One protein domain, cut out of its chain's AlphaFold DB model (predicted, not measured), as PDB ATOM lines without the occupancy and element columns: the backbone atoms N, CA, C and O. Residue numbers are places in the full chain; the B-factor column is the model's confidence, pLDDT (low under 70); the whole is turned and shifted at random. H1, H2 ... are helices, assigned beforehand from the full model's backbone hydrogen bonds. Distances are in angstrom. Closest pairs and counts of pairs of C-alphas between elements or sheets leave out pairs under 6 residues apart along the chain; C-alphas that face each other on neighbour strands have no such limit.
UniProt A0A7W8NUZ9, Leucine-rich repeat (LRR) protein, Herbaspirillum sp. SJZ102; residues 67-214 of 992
ATOM      1  N   LEU A  67     113.129 204.030 206.184       74.94
ATOM      2  CA  LEU A  67     112.732 202.980 207.118       74.94
ATOM      3  C   LEU A  67     111.857 201.870 206.493       74.94
ATOM      4  O   LEU A  67     112.078 200.696 206.770       74.94
ATOM      5  N   ALA A  68     110.879 202.199 205.645       74.81
ATOM      6  CA  ALA A  68     109.984 201.212 205.031       74.81
ATOM      7  C   ALA A  68     110.707 200.307 204.015       74.81
ATOM      8  O   ALA A  68     110.393 199.120 203.911       74.81
ATOM      9  N   ARG A  69     111.706 200.846 203.300       79.25
ATOM     10  CA  ARG A  69     112.544 200.086 202.360       79.25
ATOM     11  C   ARG A  69     113.504 199.157 203.106       79.25
ATOM     12  O   ARG A  69     113.578 197.975 202.776       79.25
ATOM     13  N   VAL A  70     114.139 199.658 204.169       81.31
ATOM     14  CA  VAL A  70     114.997 198.871 205.075       81.31
ATOM     15  C   VAL A  70     114.240 197.699 205.707       81.31
ATOM     16  O   VAL A  70     114.730 196.572 205.678       81.31
ATOM     17  N   LYS A  71     113.018 197.922 206.211       82.62
ATOM     18  CA  LYS A  71     112.180 196.857 206.795       82.62
ATOM     19  C   LYS A  71     111.944 195.689 205.842       82.62
ATOM     20  O   LYS A  71     112.066 194.537 206.249       82.62
ATOM     21  N   LYS A  72     111.630 195.976 204.574       82.88
ATOM     22  CA  LYS A  72     111.409 194.935 203.563       82.88
ATOM     23  C   LYS A  72     112.664 194.067 203.382       82.88
ATOM     24  O   LYS A  72     112.565 192.846 203.464       82.88
ATOM     25  N   LEU A  73     113.830 194.695 203.219       82.81
ATOM     26  CA  LEU A  73     115.106 193.994 203.030       82.81
ATOM     27  C   LEU A  73     115.523 193.187 204.277       82.81
ATOM     28  O   LEU A  73     116.045 192.083 204.148       82.81
ATOM     29  N   ILE A  74     115.229 193.685 205.486       83.38
ATOM     30  CA  ILE A  74     115.433 192.958 206.753       83.38
ATOM     31  C   ILE A  74     114.582 191.681 206.826       83.38
ATOM     32  O   ILE A  74     115.093 190.629 207.213       83.38
ATOM     33  N   LEU A  75     113.302 191.750 206.439       81.38
ATOM     34  CA  LEU A  75     112.403 190.589 206.415       81.38
ATOM     35  C   LEU A  75     112.851 189.544 205.380       81.38
ATOM     36  O   LEU A  75     112.830 188.343 205.664       81.38
ATOM     37  N   GLU A  76     113.289 189.994 204.201       81.25
ATOM     38  CA  GLU A  76     113.824 189.130 203.141       81.25
ATOM     39  C   GLU A  76     115.130 188.440 203.583       81.25
ATOM     40  O   GLU A  76     115.253 187.221 203.435       81.25
ATOM     41  N   TYR A  77     116.054 189.167 204.225       83.69
ATOM     42  CA  TYR A  77     117.312 188.616 204.745       83.69
ATOM     43  C   TYR A  77     117.104 187.635 205.913       83.69
ATOM     44  O   TYR A  77     117.649 186.530 205.902       83.69
ATOM     45  N   ALA A  78     116.297 187.982 206.922       80.12
ATOM     46  CA  ALA A  78     116.024 187.089 208.055       80.12
ATOM     47  C   ALA A  78     115.369 185.767 207.600       80.12
ATOM     48  O   ALA A  78     115.724 184.669 208.069       80.12
ATOM     49  N   GLY A  79     114.451 185.866 206.635       77.94
ATOM     50  CA  GLY A  79     113.669 184.755 206.112       77.94
ATOM     51  C   GLY A  79     112.630 184.231 207.112       77.94
ATOM     52  O   GLY A  79     112.490 184.716 208.233       77.94
ATOM     53  N   ARG A  80     111.879 183.202 206.705       73.62
ATOM     54  CA  ARG A  80     110.806 182.628 207.534       73.62
ATOM     55  C   ARG A  80     111.356 181.893 208.763       73.62
ATOM     56  O   ARG A  80     112.330 181.141 208.662       73.62
ATOM     57  N   ARG A  81     110.679 182.052 209.902       68.25
ATOM     58  CA  ARG A  81     110.948 181.305 211.140       68.25
ATOM     59  C   ARG A  81     110.868 179.795 210.872       68.25
ATOM     60  O   ARG A  81     109.955 179.349 210.184       68.25
ATOM     61  N   GLY A  82     111.830 179.030 211.388       60.69
ATOM     62  CA  GLY A  82     111.944 177.580 211.150       60.69
ATOM     63  C   GLY A  82     112.781 177.176 209.928       60.69
ATOM     64  O   GLY A  82     112.986 175.990 209.712       60.69
ATOM     65  N   THR A  83     113.302 178.127 209.146       66.56
ATOM     66  CA  THR A  83     114.288 177.830 208.087       66.56
ATOM     67  C   THR A  83     115.716 177.733 208.636       66.56
ATOM     68  O   THR A  83     116.037 178.365 209.650       66.56
ATOM     69  N   SER A  84     116.595 176.997 207.947       66.31
ATOM     70  CA  SER A  84     118.006 176.859 208.331       66.31
ATOM     71  C   SER A  84     118.708 178.223 208.458       66.31
ATOM     72  O   SER A  84     118.398 179.209 207.765       66.31
ATOM     73  N   HIS A  85     119.609 178.307 209.440       73.00
ATOM     74  CA  HIS A  85     120.351 179.506 209.855       73.00
ATOM     75  C   HIS A  85     119.503 180.768 210.160       73.00
ATOM     76  O   HIS A  85     120.040 181.874 210.187       73.00
ATOM     77  N   HIS A  86     118.186 180.656 210.393       81.19
ATOM     78  CA  HIS A  86     117.333 181.820 210.696       81.19
ATOM     79  C   HIS A  86     117.802 182.590 211.940       81.19
ATOM     80  O   HIS A  86     117.895 183.814 211.904       81.19
ATOM     81  N   GLU A  87     118.171 181.877 213.008       82.44
ATOM     82  CA  GLU A  87     118.699 182.486 214.234       82.44
ATOM     83  C   GLU A  87     119.992 183.276 213.968       82.44
ATOM     84  O   GLU A  87     120.082 184.442 214.343       82.44
ATOM     85  N   LEU A  88     120.936 182.681 213.226       83.00
ATOM     86  CA  LEU A  88     122.213 183.291 212.840       83.00
ATOM     87  C   LEU A  88     122.038 184.572 212.004       83.00
ATOM     88  O   LEU A  88     122.785 185.536 212.172       83.00
ATOM     89  N   ARG A  89     121.053 184.609 211.097       85.69
ATOM     90  CA  ARG A  89     120.761 185.816 210.304       85.69
ATOM     91  C   ARG A  89     120.168 186.926 211.170       85.69
ATOM     92  O   ARG A  89     120.598 188.071 211.063       85.69
ATOM     93  N   CYS A  90     119.238 186.592 212.064       86.00
ATOM     94  CA  CYS A  90     118.639 187.556 212.983       86.00
ATOM     95  C   CYS A  90     119.654 188.131 213.988       86.00
ATOM     96  O   CYS A  90     119.663 189.342 214.193       86.00
ATOM     97  N   THR A  91     120.546 187.322 214.572       86.00
ATOM     98  CA  THR A  91     121.574 187.830 215.506       86.00
ATOM     99  C   THR A  91     122.557 188.777 214.824       86.00
ATOM    100  O   THR A  91     122.914 189.801 215.402       86.00
ATOM    101  N   ARG A  92     122.932 188.511 213.564       86.00
ATOM    102  CA  ARG A  92     123.786 189.419 212.776       86.00
ATOM    103  C   ARG A  92     123.085 190.716 212.377       86.00
ATOM    104  O   ARG A  92     123.744 191.748 212.351       86.00
ATOM    105  N   LEU A  93     121.773 190.700 212.130       86.94
ATOM    106  CA  LEU A  93     120.995 191.933 211.947       86.94
ATOM    107  C   LEU A  93     120.925 192.764 213.236       86.94
ATOM    108  O   LEU A  93     121.114 193.976 213.187       86.94
ATOM    109  N   LEU A  94     120.701 192.127 214.390       86.81
ATOM    110  CA  LEU A  94     120.702 192.803 215.697       86.81
ATOM    111  C   LEU A  94     122.071 193.432 215.998       86.81
ATOM    112  O   LEU A  94     122.142 194.596 216.391       86.81
ATOM    113  N   ALA A  95     123.152 192.694 215.739       85.44
ATOM    114  CA  ALA A  95     124.519 193.192 215.856       85.44
ATOM    115  C   ALA A  95     124.811 194.345 214.891       85.44
ATOM    116  O   ALA A  95     125.372 195.347 215.316       85.44
ATOM    117  N   ALA A  96     124.373 194.254 213.630       85.31
ATOM    118  CA  ALA A  96     124.519 195.334 212.659       85.31
ATOM    119  C   ALA A  96     123.842 196.630 213.129       85.31
ATOM    120  O   ALA A  96     124.462 197.684 213.050       85.31
ATOM    121  N   ILE A  97     122.612 196.554 213.657       84.44
ATOM    122  CA  ILE A  97     121.866 197.722 214.162       84.44
ATOM    123  C   ILE A  97     122.549 198.355 215.388       84.44
ATOM    124  O   ILE A  97     122.537 199.578 215.530       84.44
ATOM    125  N   ALA A  98     123.132 197.546 216.277       81.50
ATOM    126  CA  ALA A  98     123.826 198.039 217.467       81.50
ATOM    127  C   ALA A  98     125.223 198.608 217.145       81.50
ATOM    128  O   ALA A  98     125.563 199.701 217.600       81.50
ATOM    129  N   TRP A  99     126.015 197.896 216.338       83.88
ATOM    130  CA  TRP A  99     127.395 198.259 216.013       83.88
ATOM    131  C   TRP A  99     127.482 199.524 215.155       83.88
ATOM    132  O   TRP A  99     128.244 200.424 215.493       83.88
ATOM    133  N   THR A 100     126.673 199.677 214.099       78.19
ATOM    134  CA  THR A 100     126.733 200.914 213.294       78.19
ATOM    135  C   THR A 100     126.300 202.135 214.090       78.19
ATOM    136  O   THR A 100     126.932 203.186 213.985       78.19
ATOM    137  N   ARG A 101     125.284 202.002 214.953       77.62
ATOM    138  CA  ARG A 101     124.910 203.064 215.892       77.62
ATOM    139  C   ARG A 101     126.086 203.441 216.793       77.62
ATOM    140  O   ARG A 101     126.304 204.635 216.983       77.62
ATOM    141  N   HIS A 102     126.844 202.462 217.291       77.50
ATOM    142  CA  HIS A 102     128.045 202.708 218.086       77.50
ATOM    143  C   HIS A 102     129.111 203.484 217.292       77.50
ATOM    144  O   HIS A 102     129.564 204.529 217.759       77.50
ATOM    145  N   GLN A 103     129.418 203.071 216.056       77.12
ATOM    146  CA  GLN A 103     130.354 203.790 215.176       77.12
ATOM    147  C   GLN A 103     129.931 205.254 214.949       77.12
ATOM    148  O   GLN A 103     130.749 206.162 215.074       77.12
ATOM    149  N   PHE A 104     128.638 205.522 214.724       73.12
ATOM    150  CA  PHE A 104     128.105 206.888 214.589       73.12
ATOM    151  C   PHE A 104     127.919 207.650 215.926       73.12
ATOM    152  O   PHE A 104     127.465 208.796 215.907       73.12
ATOM    153  N   THR A 105     128.256 207.061 217.083       69.50
ATOM    154  CA  THR A 105     128.360 207.777 218.381       69.50
ATOM    155  C   THR A 105     129.785 208.151 218.782       69.50
ATOM    156  O   THR A 105     129.948 208.939 219.714       69.50
ATOM    157  N   GLN A 106     130.806 207.606 218.116       68.88
ATOM    158  CA  GLN A 106     132.202 207.857 218.471       68.88
ATOM    159  C   GLN A 106     132.572 209.351 218.327       68.88
ATOM    160  O   GLN A 106     131.984 210.070 217.514       68.88
ATOM    161  N   PRO A 107     133.546 209.866 219.109       60.03
ATOM    162  CA  PRO A 107     133.918 211.284 219.079       60.03
ATOM    163  C   PRO A 107     134.649 211.702 217.790       60.03
ATOM    164  O   PRO A 107     134.804 212.899 217.541       60.03
ATOM    165  N   TYR A 108     135.066 210.735 216.971       64.19
ATOM    166  CA  TYR A 108     135.648 210.920 215.644       64.19
ATOM    167  C   TYR A 108     134.618 210.554 214.570       64.19
ATOM    168  O   TYR A 108     133.809 209.652 214.772       64.19
ATOM    169  N   VAL A 109     134.658 211.227 213.417       60.12
ATOM    170  CA  VAL A 109     133.815 210.856 212.268       60.12
ATOM    171  C   VAL A 109     134.317 209.512 211.720       60.12
ATOM    172  O   VAL A 109     135.474 209.465 211.294       60.12
ATOM    173  N   PRO A 110     133.510 208.434 211.725       64.50
ATOM    174  CA  PRO A 110     133.945 207.139 211.207       64.50
ATOM    175  C   PRO A 110     134.133 207.197 209.684       64.50
ATOM    176  O   PRO A 110     133.363 207.865 208.987       64.50
ATOM    177  N   ASP A 111     135.119 206.469 209.147       75.69
ATOM    178  CA  ASP A 111     135.244 206.306 207.695       75.69
ATOM    179  C   ASP A 111     134.075 205.454 207.180       75.69
ATOM    180  O   ASP A 111     134.004 204.239 207.369       75.69
ATOM    181  N   ILE A 112     133.140 206.114 206.500       73.19
ATOM    182  CA  ILE A 112     131.954 205.497 205.900       73.19
ATOM    183  C   ILE A 112     132.350 204.391 204.906       73.19
ATOM    184  O   ILE A 112     131.621 203.409 204.767       73.19
ATOM    185  N   GLY A 113     133.499 204.511 204.229       75.62
ATOM    186  CA  GLY A 113     134.023 203.490 203.322       75.62
ATOM    187  C   GLY A 113     134.485 202.218 204.039       75.62
ATOM    188  O   GLY A 113     134.332 201.125 203.494       75.62
ATOM    189  N   GLU A 114     134.993 202.348 205.263       77.44
ATOM    190  CA  GLU A 114     135.374 201.233 206.134       77.44
ATOM    191  C   GLU A 114     134.149 200.577 206.769       77.44
ATOM    192  O   GLU A 114     133.919 199.386 206.560       77.44
ATOM    193  N   VAL A 115     133.274 201.368 207.400       79.31
ATOM    194  CA  VAL A 115     132.021 200.870 207.994       79.31
ATOM    195  C   VAL A 115     131.165 200.131 206.955       79.31
ATOM    196  O   VAL A 115     130.619 199.068 207.250       79.31
ATOM    197  N   ARG A 116     131.087 200.639 205.714       82.19
ATOM    198  CA  ARG A 116     130.424 199.965 204.584       82.19
ATOM    199  C   ARG A 116     131.053 198.611 204.264       82.19
ATOM    200  O   ARG A 116     130.327 197.637 204.067       82.19
ATOM    201  N   ARG A 117     132.383 198.553 204.165       81.12
ATOM    202  CA  ARG A 117     133.134 197.344 203.798       81.12
ATOM    203  C   ARG A 117     132.907 196.238 204.823       81.12
ATOM    204  O   ARG A 117     132.532 195.128 204.446       81.12
ATOM    205  N   ASP A 118     133.054 196.578 206.096       79.31
ATOM    206  CA  ASP A 118     133.004 195.629 207.201       79.31
ATOM    207  C   ASP A 118     131.572 195.140 207.438       79.31
ATOM    208  O   ASP A 118     131.356 193.938 207.616       79.31
ATOM    209  N   LEU A 119     130.577 196.033 207.330       82.75
ATOM    210  CA  LEU A 119     129.154 195.684 207.362       82.75
ATOM    211  C   LEU A 119     128.776 194.752 206.202       82.75
ATOM    212  O   LEU A 119     128.156 193.712 206.436       82.75
ATOM    213  N   LYS A 120     129.183 195.074 204.965       83.69
ATOM    214  CA  LYS A 120     128.917 194.245 203.778       83.69
ATOM    215  C   LYS A 120     129.561 192.867 203.915       83.69
ATOM    216  O   LYS A 120     128.882 191.853 203.749       83.69
ATOM    217  N   GLN A 121     130.849 192.811 204.261       79.69
ATOM    218  CA  GLN A 121     131.576 191.554 204.440       79.69
ATOM    219  C   GLN A 121     130.945 190.704 205.549       79.69
ATOM    220  O   GLN A 121     130.782 189.497 205.376       79.69
ATOM    221  N   ASN A 122     130.532 191.313 206.662       77.88
ATOM    222  CA  ASN A 122     129.886 190.583 207.743       77.88
ATOM    223  C   ASN A 122     128.464 190.106 207.383       77.88
ATOM    224  O   ASN A 122     128.128 188.959 207.700       77.88
ATOM    225  N   LEU A 123     127.632 190.903 206.710       82.00
ATOM    226  CA  LEU A 123     126.296 190.459 206.285       82.00
ATOM    227  C   LEU A 123     126.363 189.348 205.220       82.00
ATOM    228  O   LEU A 123     125.564 188.416 205.263       82.00
ATOM    229  N   MET A 124     127.364 189.355 204.333       80.44
ATOM    230  CA  MET A 124     127.563 188.273 203.354       80.44
ATOM    231  C   MET A 124     127.768 186.891 204.006       80.44
ATOM    232  O   MET A 124     127.213 185.908 203.520       80.44
ATOM    233  N   ARG A 125     128.491 186.795 205.135       74.12
ATOM    234  CA  ARG A 125     128.876 185.507 205.770       74.12
ATOM    235  C   ARG A 125     127.723 184.632 206.282       74.12
ATOM    236  O   ARG A 125     127.942 183.460 206.562       74.12
ATOM    237  N   ALA A 126     126.522 185.182 206.455       71.88
ATOM    238  CA  ALA A 126     125.328 184.411 206.832       71.88
ATOM    239  C   ALA A 126     124.190 184.560 205.812       71.88
ATOM    240  O   ALA A 126     123.044 184.203 206.099       71.88
ATOM    241  N   CYS A 127     124.485 185.135 204.648       69.88
ATOM    242  CA  CYS A 127     123.485 185.442 203.648       69.88
ATOM    243  C   CYS A 127     122.964 184.178 202.946       69.88
ATOM    244  O   CYS A 127     123.603 183.128 202.949       69.88
ATOM    245  N   ARG A 128     121.785 184.286 202.328       65.38
ATOM    246  CA  ARG A 128     121.285 183.292 201.371       65.38
ATOM    247  C   ARG A 128     121.771 183.630 199.968       65.38
ATOM    248  O   ARG A 128     121.933 184.804 199.638       65.38
ATOM    249  N   GLU A 129     121.901 182.619 199.121       60.59
ATOM    250  CA  GLU A 129     122.102 182.825 197.686       60.59
ATOM    251  C   GLU A 129     120.976 183.688 197.084       60.59
ATOM    252  O   GLU A 129     119.809 183.575 197.467       60.59
ATOM    253  N   GLY A 130     121.333 184.577 196.153       59.25
ATOM    254  CA  GLY A 130     120.389 185.454 195.443       59.25
ATOM    255  C   GLY A 130     119.917 186.711 196.193       59.25
ATOM    256  O   GLY A 130     119.151 187.485 195.626       59.25
ATOM    257  N   MET A 131     120.361 186.948 197.431       76.31
ATOM    258  CA  MET A 131     120.026 188.156 198.198       76.31
ATOM    259  C   MET A 131     120.945 189.344 197.876       76.31
ATOM    260  O   MET A 131     122.169 189.221 197.897       76.31
ATOM    261  N   ASP A 132     120.356 190.527 197.685       78.38
ATOM    262  CA  ASP A 132     121.089 191.781 197.471       78.38
ATOM    263  C   ASP A 132     121.548 192.409 198.805       78.38
ATOM    264  O   ASP A 132     120.905 193.287 199.390       78.38
ATOM    265  N   VAL A 133     122.682 191.916 199.315       81.81
ATOM    266  CA  VAL A 133     123.332 192.441 200.531       81.81
ATOM    267  C   VAL A 133     123.870 193.856 200.326       81.81
ATOM    268  O   VAL A 133     123.978 194.610 201.290       81.81
ATOM    269  N   GLU A 134     124.189 194.241 199.091       83.25
ATOM    270  CA  GLU A 134     124.671 195.582 198.762       83.25
ATOM    271  C   GLU A 134     123.547 196.606 198.955       83.25
ATOM    272  O   GLU A 134     123.712 197.546 199.730       83.25
ATOM    273  N   ALA A 135     122.357 196.350 198.404       83.06
ATOM    274  CA  ALA A 135     121.177 197.165 198.673       83.06
ATOM    275  C   ALA A 135     120.823 197.217 200.169       83.06
ATOM    276  O   ALA A 135     120.508 198.299 200.669       83.06
ATOM    277  N   LEU A 136     120.893 196.097 200.900       84.69
ATOM    278  CA  LEU A 136     120.663 196.098 202.352       84.69
ATOM    279  C   LEU A 136     121.693 196.973 203.089       84.69
ATOM    280  O   LEU A 136     121.299 197.780 203.926       84.69
ATOM    281  N   THR A 137     122.979 196.851 202.755       84.50
ATOM    282  CA  THR A 137     124.073 197.627 203.370       84.50
ATOM    283  C   THR A 137     123.886 199.124 203.115       84.50
ATOM    284  O   THR A 137     123.879 199.900 204.068       84.50
ATOM    285  N   GLU A 138     123.655 199.539 201.865       84.06
ATOM    286  CA  GLU A 138     123.475 200.956 201.526       84.06
ATOM    287  C   GLU A 138     122.225 201.555 202.181       84.06
ATOM    288  O   GLU A 138     122.312 202.613 202.795       84.06
ATOM    289  N   ASN A 139     121.076 200.868 202.142       82.75
ATOM    290  CA  ASN A 139     119.837 201.402 202.729       82.75
ATOM    291  C   ASN A 139     119.915 201.492 204.264       82.75
ATOM    292  O   ASN A 139     119.299 202.375 204.864       82.75
ATOM    293  N   LEU A 140     120.666 200.593 204.907       82.50
ATOM    294  CA  LEU A 140     120.969 200.690 206.332       82.50
ATOM    295  C   LEU A 140     121.870 201.904 206.627       82.50
ATOM    296  O   LEU A 140     121.556 202.684 207.524       82.50
ATOM    297  N   LEU A 141     122.939 202.113 205.849       81.31
ATOM    298  CA  LEU A 141     123.835 203.268 205.998       81.31
ATOM    299  C   LEU A 141     123.125 204.607 205.744       81.31
ATOM    300  O   LEU A 141     123.298 205.522 206.546       81.31
ATOM    301  N   GLU A 142     122.303 204.716 204.695       79.06
ATOM    302  CA  GLU A 142     121.465 205.893 204.404       79.06
ATOM    303  C   GLU A 142     120.576 206.240 205.612       79.06
ATOM    304  O   GLU A 142     120.625 207.356 206.134       79.06
ATOM    305  N   LEU A 143     119.833 205.250 206.130       77.56
ATOM    306  CA  LEU A 143     118.962 205.420 207.297       77.56
ATOM    307  C   LEU A 143     119.732 205.895 208.542       77.56
ATOM    308  O   LEU A 143     119.175 206.620 209.369       77.56
ATOM    309  N   TRP A 144     120.991 205.491 208.708       74.62
ATOM    310  CA  TRP A 144     121.804 205.845 209.872       74.62
ATOM    311  C   TRP A 144     122.533 207.187 209.729       74.62
ATOM    312  O   TRP A 144     122.605 207.924 210.714       74.62
ATOM    313  N   GLN A 145     122.958 207.569 208.521       71.12
ATOM    314  CA  GLN A 145     123.511 208.899 208.234       71.12
ATOM    315  C   GLN A 145     122.477 210.009 208.477       71.12
ATOM    316  O   GLN A 145     122.782 210.988 209.164       71.12
ATOM    317  N   ASP A 146     121.233 209.825 208.019       64.88
ATOM    318  CA  ASP A 146     120.135 210.775 208.257       64.88
ATOM    319  C   ASP A 146     119.884 211.011 209.759       64.88
ATOM    320  O   ASP A 146     119.615 212.133 210.191       64.88
ATOM    321  N   ASN A 147     120.012 209.961 210.580       60.72
ATOM    322  CA  ASN A 147     119.837 210.049 212.033       60.72
ATOM    323  C   ASN A 147     121.056 210.660 212.761       60.72
ATOM    324  O   ASN A 147     120.882 211.252 213.826       60.72
ATOM    325  N   ALA A 148     122.273 210.550 212.215       59.19
ATOM    326  CA  ALA A 148     123.486 211.103 212.829       59.19
ATOM    327  C   ALA A 148     123.504 212.645 212.827       59.19
ATOM    328  O   ALA A 148     123.964 213.268 213.786       59.19
ATOM    329  N   ASN A 149     122.922 213.267 211.797       54.97
ATOM    330  CA  ASN A 149     122.818 214.725 211.668       54.97
ATOM    331  C   ASN A 149     121.851 215.381 212.683       54.97
ATOM    332  O   ASN A 149     121.800 216.608 212.771       54.97
ATOM    333  N   GLY A 150     121.078 214.589 213.443       53.12
ATOM    334  CA  GLY A 150     119.988 215.063 214.306       53.12
ATOM    335  C   GLY A 150     120.319 215.289 215.788       53.12
ATOM    336  O   GLY A 150     119.524 215.919 216.482       53.12
ATOM    337  N   GLY A 151     121.461 214.811 216.302       50.88
ATOM    338  CA  GLY A 151     121.884 215.124 217.675       50.88
ATOM    339  C   GLY A 151     122.783 214.089 218.358       50.88
ATOM    340  O   GLY A 151     122.562 212.884 218.274       50.88
ATOM    341  N   LYS A 152     123.756 214.583 219.136       53.47
ATOM    342  CA  LYS A 152     124.697 213.795 219.959       53.47
ATOM    343  C   LYS A 152     124.057 213.219 221.239       53.47
ATOM    344  O   LYS A 152     124.644 213.296 222.314       53.47
ATOM    345  N   SER A 153     122.836 212.688 221.151       55.06
ATOM    346  CA  SER A 153     122.217 211.957 222.267       55.06
ATOM    347  C   SER A 153     122.787 210.533 222.337       55.06
ATOM    348  O   SER A 153     122.962 209.924 221.276       55.06
ATOM    349  N   PRO A 154     123.048 209.970 223.533       56.09
ATOM    350  CA  PRO A 154     123.438 208.568 223.684       56.09
ATOM    351  C   PRO A 154     122.275 207.587 223.447       56.09
ATOM    352  O   PRO A 154     122.512 206.400 223.252       56.09
ATOM    353  N   GLU A 155     121.017 208.042 223.432       61.47
ATOM    354  CA  GLU A 155     119.868 207.142 223.269       61.47
ATOM    355  C   GLU A 155     119.700 206.615 221.828       61.47
ATOM    356  O   GLU A 155     120.053 207.268 220.841       61.47
ATOM    357  N   PHE A 156     119.123 205.418 221.685       66.25
ATOM    358  CA  PHE A 156     118.741 204.849 220.388       66.25
ATOM    359  C   PHE A 156     117.531 205.582 219.792       66.25
ATOM    360  O   PHE A 156     116.516 205.757 220.466       66.25
ATOM    361  N   SER A 157     117.595 205.961 218.508       72.69
ATOM    362  CA  SER A 157     116.449 206.605 217.847       72.69
ATOM    363  C   SER A 157     115.272 205.636 217.684       72.69
ATOM    364  O   SER A 157     115.448 204.415 217.627       72.69
ATOM    365  N   GLN A 158     114.054 206.176 217.557       73.81
ATOM    366  CA  GLN A 158     112.828 205.380 217.417       73.81
ATOM    367  C   GLN A 158     112.908 204.368 216.257       73.81
ATOM    368  O   GLN A 158     112.382 203.264 216.378       73.81
ATOM    369  N   ALA A 159     113.630 204.697 215.179       73.19
ATOM    370  CA  ALA A 159     113.899 203.788 214.064       73.19
ATOM    371  C   ALA A 159     114.738 202.561 214.479       73.19
ATOM    372  O   ALA A 159     114.374 201.437 214.137       73.19
ATOM    373  N   HIS A 160     115.811 202.746 215.259       76.62
ATOM    374  CA  HIS A 160     116.641 201.640 215.759       76.62
ATOM    375  C   HIS A 160     115.837 200.721 216.683       76.62
ATOM    376  O   HIS A 160     115.872 199.499 216.530       76.62
ATOM    377  N   VAL A 161     115.063 201.305 217.606       79.06
ATOM    378  CA  VAL A 161     114.192 200.547 218.516       79.06
ATOM    379  C   VAL A 161     113.124 199.783 217.726       79.06
ATOM    380  O   VAL A 161     112.882 198.612 218.007       79.06
ATOM    381  N   GLN A 162     112.521 200.391 216.702       81.31
ATOM    382  CA  GLN A 162     111.499 199.732 215.892       81.31
ATOM    383  C   GLN A 162     112.062 198.553 215.082       81.31
ATOM    384  O   GLN A 162     111.500 197.461 215.149       81.31
ATOM    385  N   LEU A 163     113.190 198.731 214.383       82.75
ATOM    386  CA  LEU A 163     113.832 197.655 213.617       82.75
ATOM    387  C   LEU A 163     114.307 196.507 214.519       82.75
ATOM    388  O   LEU A 163     114.056 195.340 214.225       82.75
ATOM    389  N   THR A 164     114.925 196.825 215.659       84.00
ATOM    390  CA  THR A 164     115.361 195.814 216.637       84.00
ATOM    391  C   THR A 164     114.164 195.039 217.191       84.00
ATOM    392  O   THR A 164     114.216 193.816 217.303       84.00
ATOM    393  N   SER A 165     113.052 195.725 217.484       83.81
ATOM    394  CA  SER A 165     111.823 195.083 217.962       83.81
ATOM    395  C   SER A 165     111.225 194.126 216.929       83.81
ATOM    396  O   SER A 165     110.707 193.078 217.307       83.81
ATOM    397  N   GLU A 166     111.299 194.460 215.639       83.50
ATOM    398  CA  GLU A 166     110.828 193.597 214.550       83.50
ATOM    399  C   GLU A 166     111.708 192.341 214.407       83.50
ATOM    400  O   GLU A 166     111.182 191.234 214.285       83.50
ATOM    401  N   VAL A 167     113.037 192.463 214.533       84.06
ATOM    402  CA  VAL A 167     113.950 191.301 214.484       84.06
ATOM    403  C   VAL A 167     113.829 190.405 215.730       84.06
ATOM    404  O   VAL A 167     113.777 189.178 215.598       84.06
ATOM    405  N   LEU A 168     113.691 190.977 216.932       83.81
ATOM    406  CA  LEU A 168     113.435 190.210 218.166       83.81
ATOM    407  C   LEU A 168     112.086 189.467 218.128       83.81
ATOM    408  O   LEU A 168     111.989 188.338 218.629       83.81
ATOM    409  N   ALA A 169     111.068 190.064 217.494       82.44
ATOM    410  CA  ALA A 169     109.764 189.442 217.279       82.44
ATOM    411  C   ALA A 169     109.827 188.262 216.291       82.44
ATOM    412  O   ALA A 169     109.181 187.244 216.538       82.44
ATOM    413  N   MET A 170     110.648 188.335 215.231       81.69
ATOM    414  CA  MET A 170     110.865 187.205 214.309       81.69
ATOM    415  C   MET A 170     111.471 185.979 215.009       81.69
ATOM    416  O   MET A 170     111.022 184.850 214.791       81.69
ATOM    417  N   LEU A 171     112.431 186.194 215.914       79.00
ATOM    418  CA  LEU A 171     112.970 185.131 216.771       79.00
ATOM    419  C   LEU A 171     111.914 184.577 217.751       79.00
ATOM    420  O   LEU A 171     111.985 183.414 218.164       79.00
ATOM    421  N   GLY A 172     110.897 185.377 218.083       73.38
ATOM    422  CA  GLY A 172     109.866 185.080 219.080       73.38
ATOM    423  C   GLY A 172     110.385 185.172 220.515       73.38
ATOM    424  O   GLY A 172     109.923 184.437 221.388       73.38
ATOM    425  N   THR A 173     111.367 186.044 220.746       73.19
ATOM    426  CA  THR A 173     111.907 186.327 222.082       73.19
ATOM    427  C   THR A 173     111.007 187.319 222.828       73.19
ATOM    428  O   THR A 173     110.380 188.180 222.215       73.19
ATOM    429  N   ARG A 174     110.938 187.221 224.163       66.81
ATOM    430  CA  ARG A 174     110.200 188.177 225.021       66.81
ATOM    431  C   ARG A 174     111.102 189.269 225.625       66.81
ATOM    432  O   ARG A 174     110.737 189.890 226.622       66.81
ATOM    433  N   VAL A 175     112.293 189.482 225.064       74.88
ATOM    434  CA  VAL A 175     113.273 190.440 225.601       74.88
ATOM    435  C   VAL A 175     112.825 191.874 225.299       74.88
ATOM    436  O   VAL A 175     112.408 192.186 224.186       74.88
ATOM    437  N   LYS A 176     112.906 192.769 226.292       79.19
ATOM    438  CA  LYS A 176     112.552 194.188 226.119       79.19
ATOM    439  C   LYS A 176     113.608 194.894 225.264       79.19
ATOM    440  O   LYS A 176     114.749 195.029 225.695       79.19
ATOM    441  N   THR A 177     113.202 195.412 224.107       79.94
ATOM    442  CA  THR A 177     114.087 195.963 223.065       79.94
ATOM    443  C   THR A 177     115.102 196.997 223.560       79.94
ATOM    444  O   THR A 177     116.270 196.897 223.200       79.94
ATOM    445  N   LYS A 178     114.696 197.959 224.407       75.38
ATOM    446  CA  LYS A 178     115.622 198.976 224.941       75.38
ATOM    447  C   LYS A 178     116.709 198.332 225.821       75.38
ATOM    448  O   LYS A 178     117.879 198.431 225.487       75.38
ATOM    449  N   LYS A 179     116.312 197.515 226.811       78.06
ATOM    450  CA  LYS A 179     117.247 196.754 227.669       78.06
ATOM    451  C   LYS A 179     118.204 195.843 226.888       78.06
ATOM    452  O   LYS A 179     119.334 195.656 227.316       78.06
ATOM    453  N   PHE A 180     117.750 195.251 225.780       83.38
ATOM    454  CA  PHE A 180     118.598 194.424 224.917       83.38
ATOM    455  C   PHE A 180     119.700 195.252 224.242       83.38
ATOM    456  O   PHE A 180     120.860 194.858 224.265       83.38
ATOM    457  N   LEU A 181     119.340 196.406 223.673       79.56
ATOM    458  CA  LEU A 181     120.285 197.305 223.012       79.56
ATOM    459  C   LEU A 181     121.276 197.933 223.999       79.56
ATOM    460  O   LEU A 181     122.472 197.942 223.717       79.56
ATOM    461  N   ASP A 182     120.792 198.391 225.156       76.25
ATOM    462  CA  ASP A 182     121.634 198.958 226.216       76.25
ATOM    463  C   ASP A 182     122.670 197.911 226.688       76.25
ATOM    464  O   ASP A 182     123.875 198.153 226.640       76.25
ATOM    465  N   SER A 183     122.215 196.686 226.998       77.94
ATOM    466  CA  SER A 183     123.083 195.577 227.427       77.94
ATOM    467  C   SER A 183     124.098 195.141 226.359       77.94
ATOM    468  O   SER A 183     125.206 194.738 226.713       77.94
ATOM    469  N   LEU A 184     123.763 195.222 225.064       80.00
ATOM    470  CA  LEU A 184     124.714 194.924 223.984       80.00
ATOM    471  C   LEU A 184     125.867 195.932 223.923       80.00
ATOM    472  O   LEU A 184     127.004 195.523 223.704       80.00
ATOM    473  N   VAL A 185     125.581 197.224 224.114       74.00
ATOM    474  CA  VAL A 185     126.607 198.281 224.112       74.00
ATOM    475  C   VAL A 185     127.459 198.219 225.381       74.00
ATOM    476  O   VAL A 185     128.678 198.328 225.300       74.00
ATOM    477  N   GLU A 186     126.859 197.979 226.548       71.94
ATOM    478  CA  GLU A 186     127.605 197.760 227.797       71.94
ATOM    479  C   GLU A 186     128.551 196.550 227.682       71.94
ATOM    480  O   GLU A 186     129.731 196.645 228.014       71.94
ATOM    481  N   SER A 187     128.071 195.427 227.133       66.81
ATOM    482  CA  SER A 187     128.876 194.202 226.994       66.81
ATOM    483  C   SER A 187     130.018 194.340 225.975       66.81
ATOM    484  O   SER A 187     131.050 193.685 226.115       66.81
ATOM    485  N   SER A 188     129.871 195.186 224.949       63.09
ATOM    486  CA  SER A 188     130.920 195.416 223.946       63.09
ATOM    487  C   SER A 188     132.002 196.408 224.387       63.09
ATOM    488  O   SER A 188     133.091 196.390 223.818       63.09
ATOM    489  N   THR A 189     131.720 197.254 225.382       59.25
ATOM    490  CA  THR A 189     132.591 198.362 225.819       59.25
ATOM    491  C   THR A 189     133.387 198.072 227.099       59.25
ATOM    492  O   THR A 189     134.107 198.944 227.589       59.25
ATOM    493  N   ALA A 190     133.299 196.851 227.632       53.84
ATOM    494  CA  ALA A 190     134.019 196.432 228.832       53.84
ATOM    495  C   ALA A 190     135.563 196.514 228.658       53.84
ATOM    496  O   ALA A 190     136.098 195.976 227.686       53.84
ATOM    497  N   PRO A 191     136.311 197.139 229.592       45.69
ATOM    498  CA  PRO A 191     137.754 197.377 229.456       45.69
ATOM    499  C   PRO A 191     138.624 196.181 229.906       45.69
ATOM    500  O   PRO A 191     139.502 196.323 230.751       45.69
ATOM    501  N   HIS A 192     138.387 195.005 229.323       41.75
ATOM    502  CA  HIS A 192     139.131 193.746 229.509       41.75
ATOM    503  C   HIS A 192     138.952 192.925 228.206       41.75
ATOM    504  O   HIS A 192     137.828 192.805 227.737       41.75
ATOM    505  N   GLU A 193     139.946 192.364 227.504       40.78
ATOM    506  CA  GLU A 193     141.386 192.167 227.727       40.78
ATOM    507  C   GLU A 193     142.159 192.170 226.386       40.78
ATOM    508  O   GLU A 193     141.583 191.978 225.320       40.78
ATOM    509  N   GLN A 194     143.481 192.357 226.480       40.94
ATOM    510  CA  GLN A 194     144.552 191.979 225.537       40.94
ATOM    511  C   GLN A 194     144.265 191.884 224.019       40.94
ATOM    512  O   GLN A 194     143.587 190.995 223.503       40.94
ATOM    513  N   ILE A 195     145.017 192.709 223.281       41.03
ATOM    514  CA  ILE A 195     145.375 192.526 221.867       41.03
ATOM    515  C   ILE A 195     145.820 191.067 221.638       41.03
ATOM    516  O   ILE A 195     146.900 190.677 222.077       41.03
ATOM    517  N   GLY A 196     144.997 190.265 220.955       44.28
ATOM    518  CA  GLY A 196     145.327 188.860 220.682       44.28
ATOM    519  C   GLY A 196     144.209 188.001 220.086       44.28
ATOM    520  O   GLY A 196     144.503 187.138 219.268       44.28
ATOM    521  N   SER A 197     142.933 188.251 220.412       49.09
ATOM    522  CA  SER A 197     141.837 187.299 220.119       49.09
ATOM    523  C   SER A 197     141.433 187.121 218.643       49.09
ATOM    524  O   SER A 197     140.438 186.460 218.374       49.09
ATOM    525  N   GLY A 198     142.091 187.779 217.680       54.94
ATOM    526  CA  GLY A 198     141.827 187.618 216.238       54.94
ATOM    527  C   GLY A 198     140.393 187.901 215.739       54.94
ATOM    528  O   GLY A 198     140.097 187.598 214.584       54.94
ATOM    529  N   CYS A 199     139.505 188.443 216.578       63.16
ATOM    530  CA  CYS A 199     138.112 188.768 216.260       63.16
ATOM    531  C   CYS A 199     137.935 190.278 216.053       63.16
ATOM    532  O   CYS A 199     138.429 191.074 216.860       63.16
ATOM    533  N   ASP A 200     137.184 190.667 215.020       73.00
ATOM    534  CA  ASP A 200     136.800 192.063 214.788       73.00
ATOM    535  C   ASP A 200     135.731 192.547 215.798       73.00
ATOM    536  O   ASP A 200     135.197 191.783 216.612       73.00
ATOM    537  N   GLU A 201     135.477 193.855 215.829       76.31
ATOM    538  CA  GLU A 201     134.510 194.460 216.754       76.31
ATOM    539  C   GLU A 201     133.071 194.004 216.447       76.31
ATOM    540  O   GLU A 201     132.334 193.615 217.356       76.31
ATOM    541  N   PHE A 202     132.695 193.959 215.164       79.00
ATOM    542  CA  PHE A 202     131.377 193.513 214.706       79.00
ATOM    543  C   PHE A 202     131.057 192.085 215.178       79.00
ATOM    544  O   PHE A 202     129.943 191.786 215.616       79.00
ATOM    545  N   TYR A 203     132.038 191.188 215.116       79.38
ATOM    546  CA  TYR A 203     131.928 189.799 215.531       79.38
ATOM    547  C   TYR A 203     131.654 189.686 217.032       79.38
ATOM    548  O   TYR A 203     130.820 188.868 217.424       79.38
ATOM    549  N   ARG A 204     132.259 190.545 217.871       81.19
ATOM    550  CA  ARG A 204     131.916 190.621 219.304       81.19
ATOM    551  C   ARG A 204     130.440 190.973 219.485       81.19
ATOM    552  O   ARG A 204     129.733 190.236 220.166       81.19
ATOM    553  N   TYR A 205     129.939 192.013 218.809       83.00
ATOM    554  CA  TYR A 205     128.506 192.354 218.825       83.00
ATOM    555  C   TYR A 205     127.613 191.190 218.353       83.00
ATOM    556  O   TYR A 205     126.569 190.941 218.952       83.00
ATOM    557  N   ALA A 206     128.017 190.443 217.320       83.06
ATOM    558  CA  ALA A 206     127.284 189.269 216.834       83.06
ATOM    559  C   ALA A 206     127.262 188.106 217.839       83.06
ATOM    560  O   ALA A 206     126.242 187.424 217.966       83.06
ATOM    561  N   LEU A 207     128.358 187.900 218.569       83.56
ATOM    562  CA  LEU A 207     128.489 186.861 219.586       83.56
ATOM    563  C   LEU A 207     127.683 187.206 220.851       83.56
ATOM    564  O   LEU A 207     126.919 186.365 221.324       83.56
ATOM    565  N   TYR A 208     127.751 188.456 221.326       84.38
ATOM    566  CA  TYR A 208     126.886 188.960 222.401       84.38
ATOM    567  C   TYR A 208     125.400 188.914 222.005       84.38
ATOM    568  O   TYR A 208     124.560 188.493 222.797       84.38
ATOM    569  N   ALA A 209     125.047 189.264 220.763       85.19
ATOM    570  CA  ALA A 209     123.669 189.145 220.285       85.19
ATOM    571  C   ALA A 209     123.179 187.689 220.273       85.19
ATOM    572  O   ALA A 209     122.029 187.439 220.628       85.19
ATOM    573  N   TRP A 210     124.033 186.725 219.910       87.69
ATOM    574  CA  TRP A 210     123.711 185.294 219.956       87.69
ATOM    575  C   TRP A 210     123.537 184.761 221.386       87.69
ATOM    576  O   TRP A 210     122.621 183.977 221.637       87.69
ATOM    577  N   GLU A 211     124.348 185.219 222.335       85.94
ATOM    578  CA  GLU A 211     124.186 184.919 223.759       85.94
ATOM    579  C   GLU A 211     122.869 185.499 224.312       85.94
ATOM    580  O   GLU A 211     122.059 184.767 224.878       85.94
ATOM    581  N   LYS A 212     122.587 186.790 224.090       83.81
ATOM    582  CA  LYS A 212     121.403 187.463 224.661       83.81
ATOM    583  C   LYS A 212     120.058 187.035 224.051       83.81
ATOM    584  O   LYS A 212     119.018 187.354 224.628       83.81
ATOM    585  N   VAL A 213     120.040 186.305 222.928       83.56
ATOM    586  CA  VAL A 213     118.818 185.658 222.391       83.56
ATOM    587  C   VAL A 213     118.678 184.178 222.782       83.56
ATOM    588  O   VAL A 213     117.821 183.485 222.228       83.56
ATOM    589  N   ALA A 214     119.487 183.692 223.734       79.06
ATOM    590  CA  ALA A 214     119.382 182.342 224.282       79.06
ATOM    591  C   ALA A 214     117.945 181.965 224.678       79.06
ATOM    592  O   ALA A 214     117.168 182.772 225.200       79.06
TER     593      ALA A 214
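Overview. This is residues 67 to 214 of the 992 residues of the protein "Leucine-rich repeat (LRR) protein" of Herbaspirillum sp. SJZ102 (UniProt A0A7W8NUZ9). One long helix, H2, runs through the middle of the domain, and the other six helices wrap round it in a nearly closed ring, in the order H1, H4, H3, H7, H6, H5. H1 to H5 form an up-and-down bundle, each helix running against the one before it, while H6 and H7 cross H2 on the remaining side, and the loop of residues 190 to 199 sticks out. The printed part has 148 residues with seven named helices, H1 to H7 in order along the chain, and no named strand: the class is all helix. It is compact, with a radius of gyration of the C-alphas of 14.6 A, and rounded, spanning 39 by 32 by 29 A.

Along the chain. H2, the longest helix, holds residues 86 to 103 and is 25.9 A from C-alpha 86 at (117.333, 181.820, 210.696) to C-alpha 103 at (130.354, 203.790, 215.176). H1 is residues 67 to 78, beginning with C-alpha 67 at (112.732, 202.980, 207.118). H3 is residues 112 to 124, 18.0 A long; H4 is residues 133 to 148, 22.4 A; H5 is residues 158 to 171, 20.3 A. H6 is residues 177 to 188, and H7 is residues 201 to 212, ending with C-alpha 212 at (121.403, 187.463, 224.661).

Arrangement. H2 is the hub and touches five helices. It touches H7 with 18 pairs of C-alphas within 8 A, the closest Ala 95 and Ala 206 at 4.9 A, at a steep tilt of 51 degrees, opposite ways. H2 touches H5 at a shallow tilt of 18 degrees, opposite ways; their closest C-alphas, of Cys 90 and Val 167, are 6.2 A apart. H2 and H3 form a hairpin at 10 degrees, closest at the C-alphas of Arg 92 and Leu 123, 7.0 A. H1 and H2 form another, at 40 degrees, with the C-alphas of Ala 78 and Arg 89 closest at 5.4 A. Residues 181 to 185 of H6 touch H2, closest at the C-alphas of Ala 98 and Leu 181, 6.6 A. H4 is close to H2 but not clearly touching; it touches H3, with the C-alphas of Lys 120 and Thr 137 closest at 5.9 A. H1 and H6 are among the pairs that are apart. Every O i to N i+4 pair is within hydrogen-bond range in H1, H3, H5, H6 and H7; in H2 it is 13 of 14 and in H4 11 of 12.

Size, cuts and confidence. The C-alphas farthest apart, of Ala 68 and Gln 194, are 41.2 A apart. The printed part has no cut. The link from H6 to H7, 12 residues, is long. The mean pLDDT of the printed part is 74.3, and 39 residues are under 70, among them residues 146 to 156 and 187 to 199.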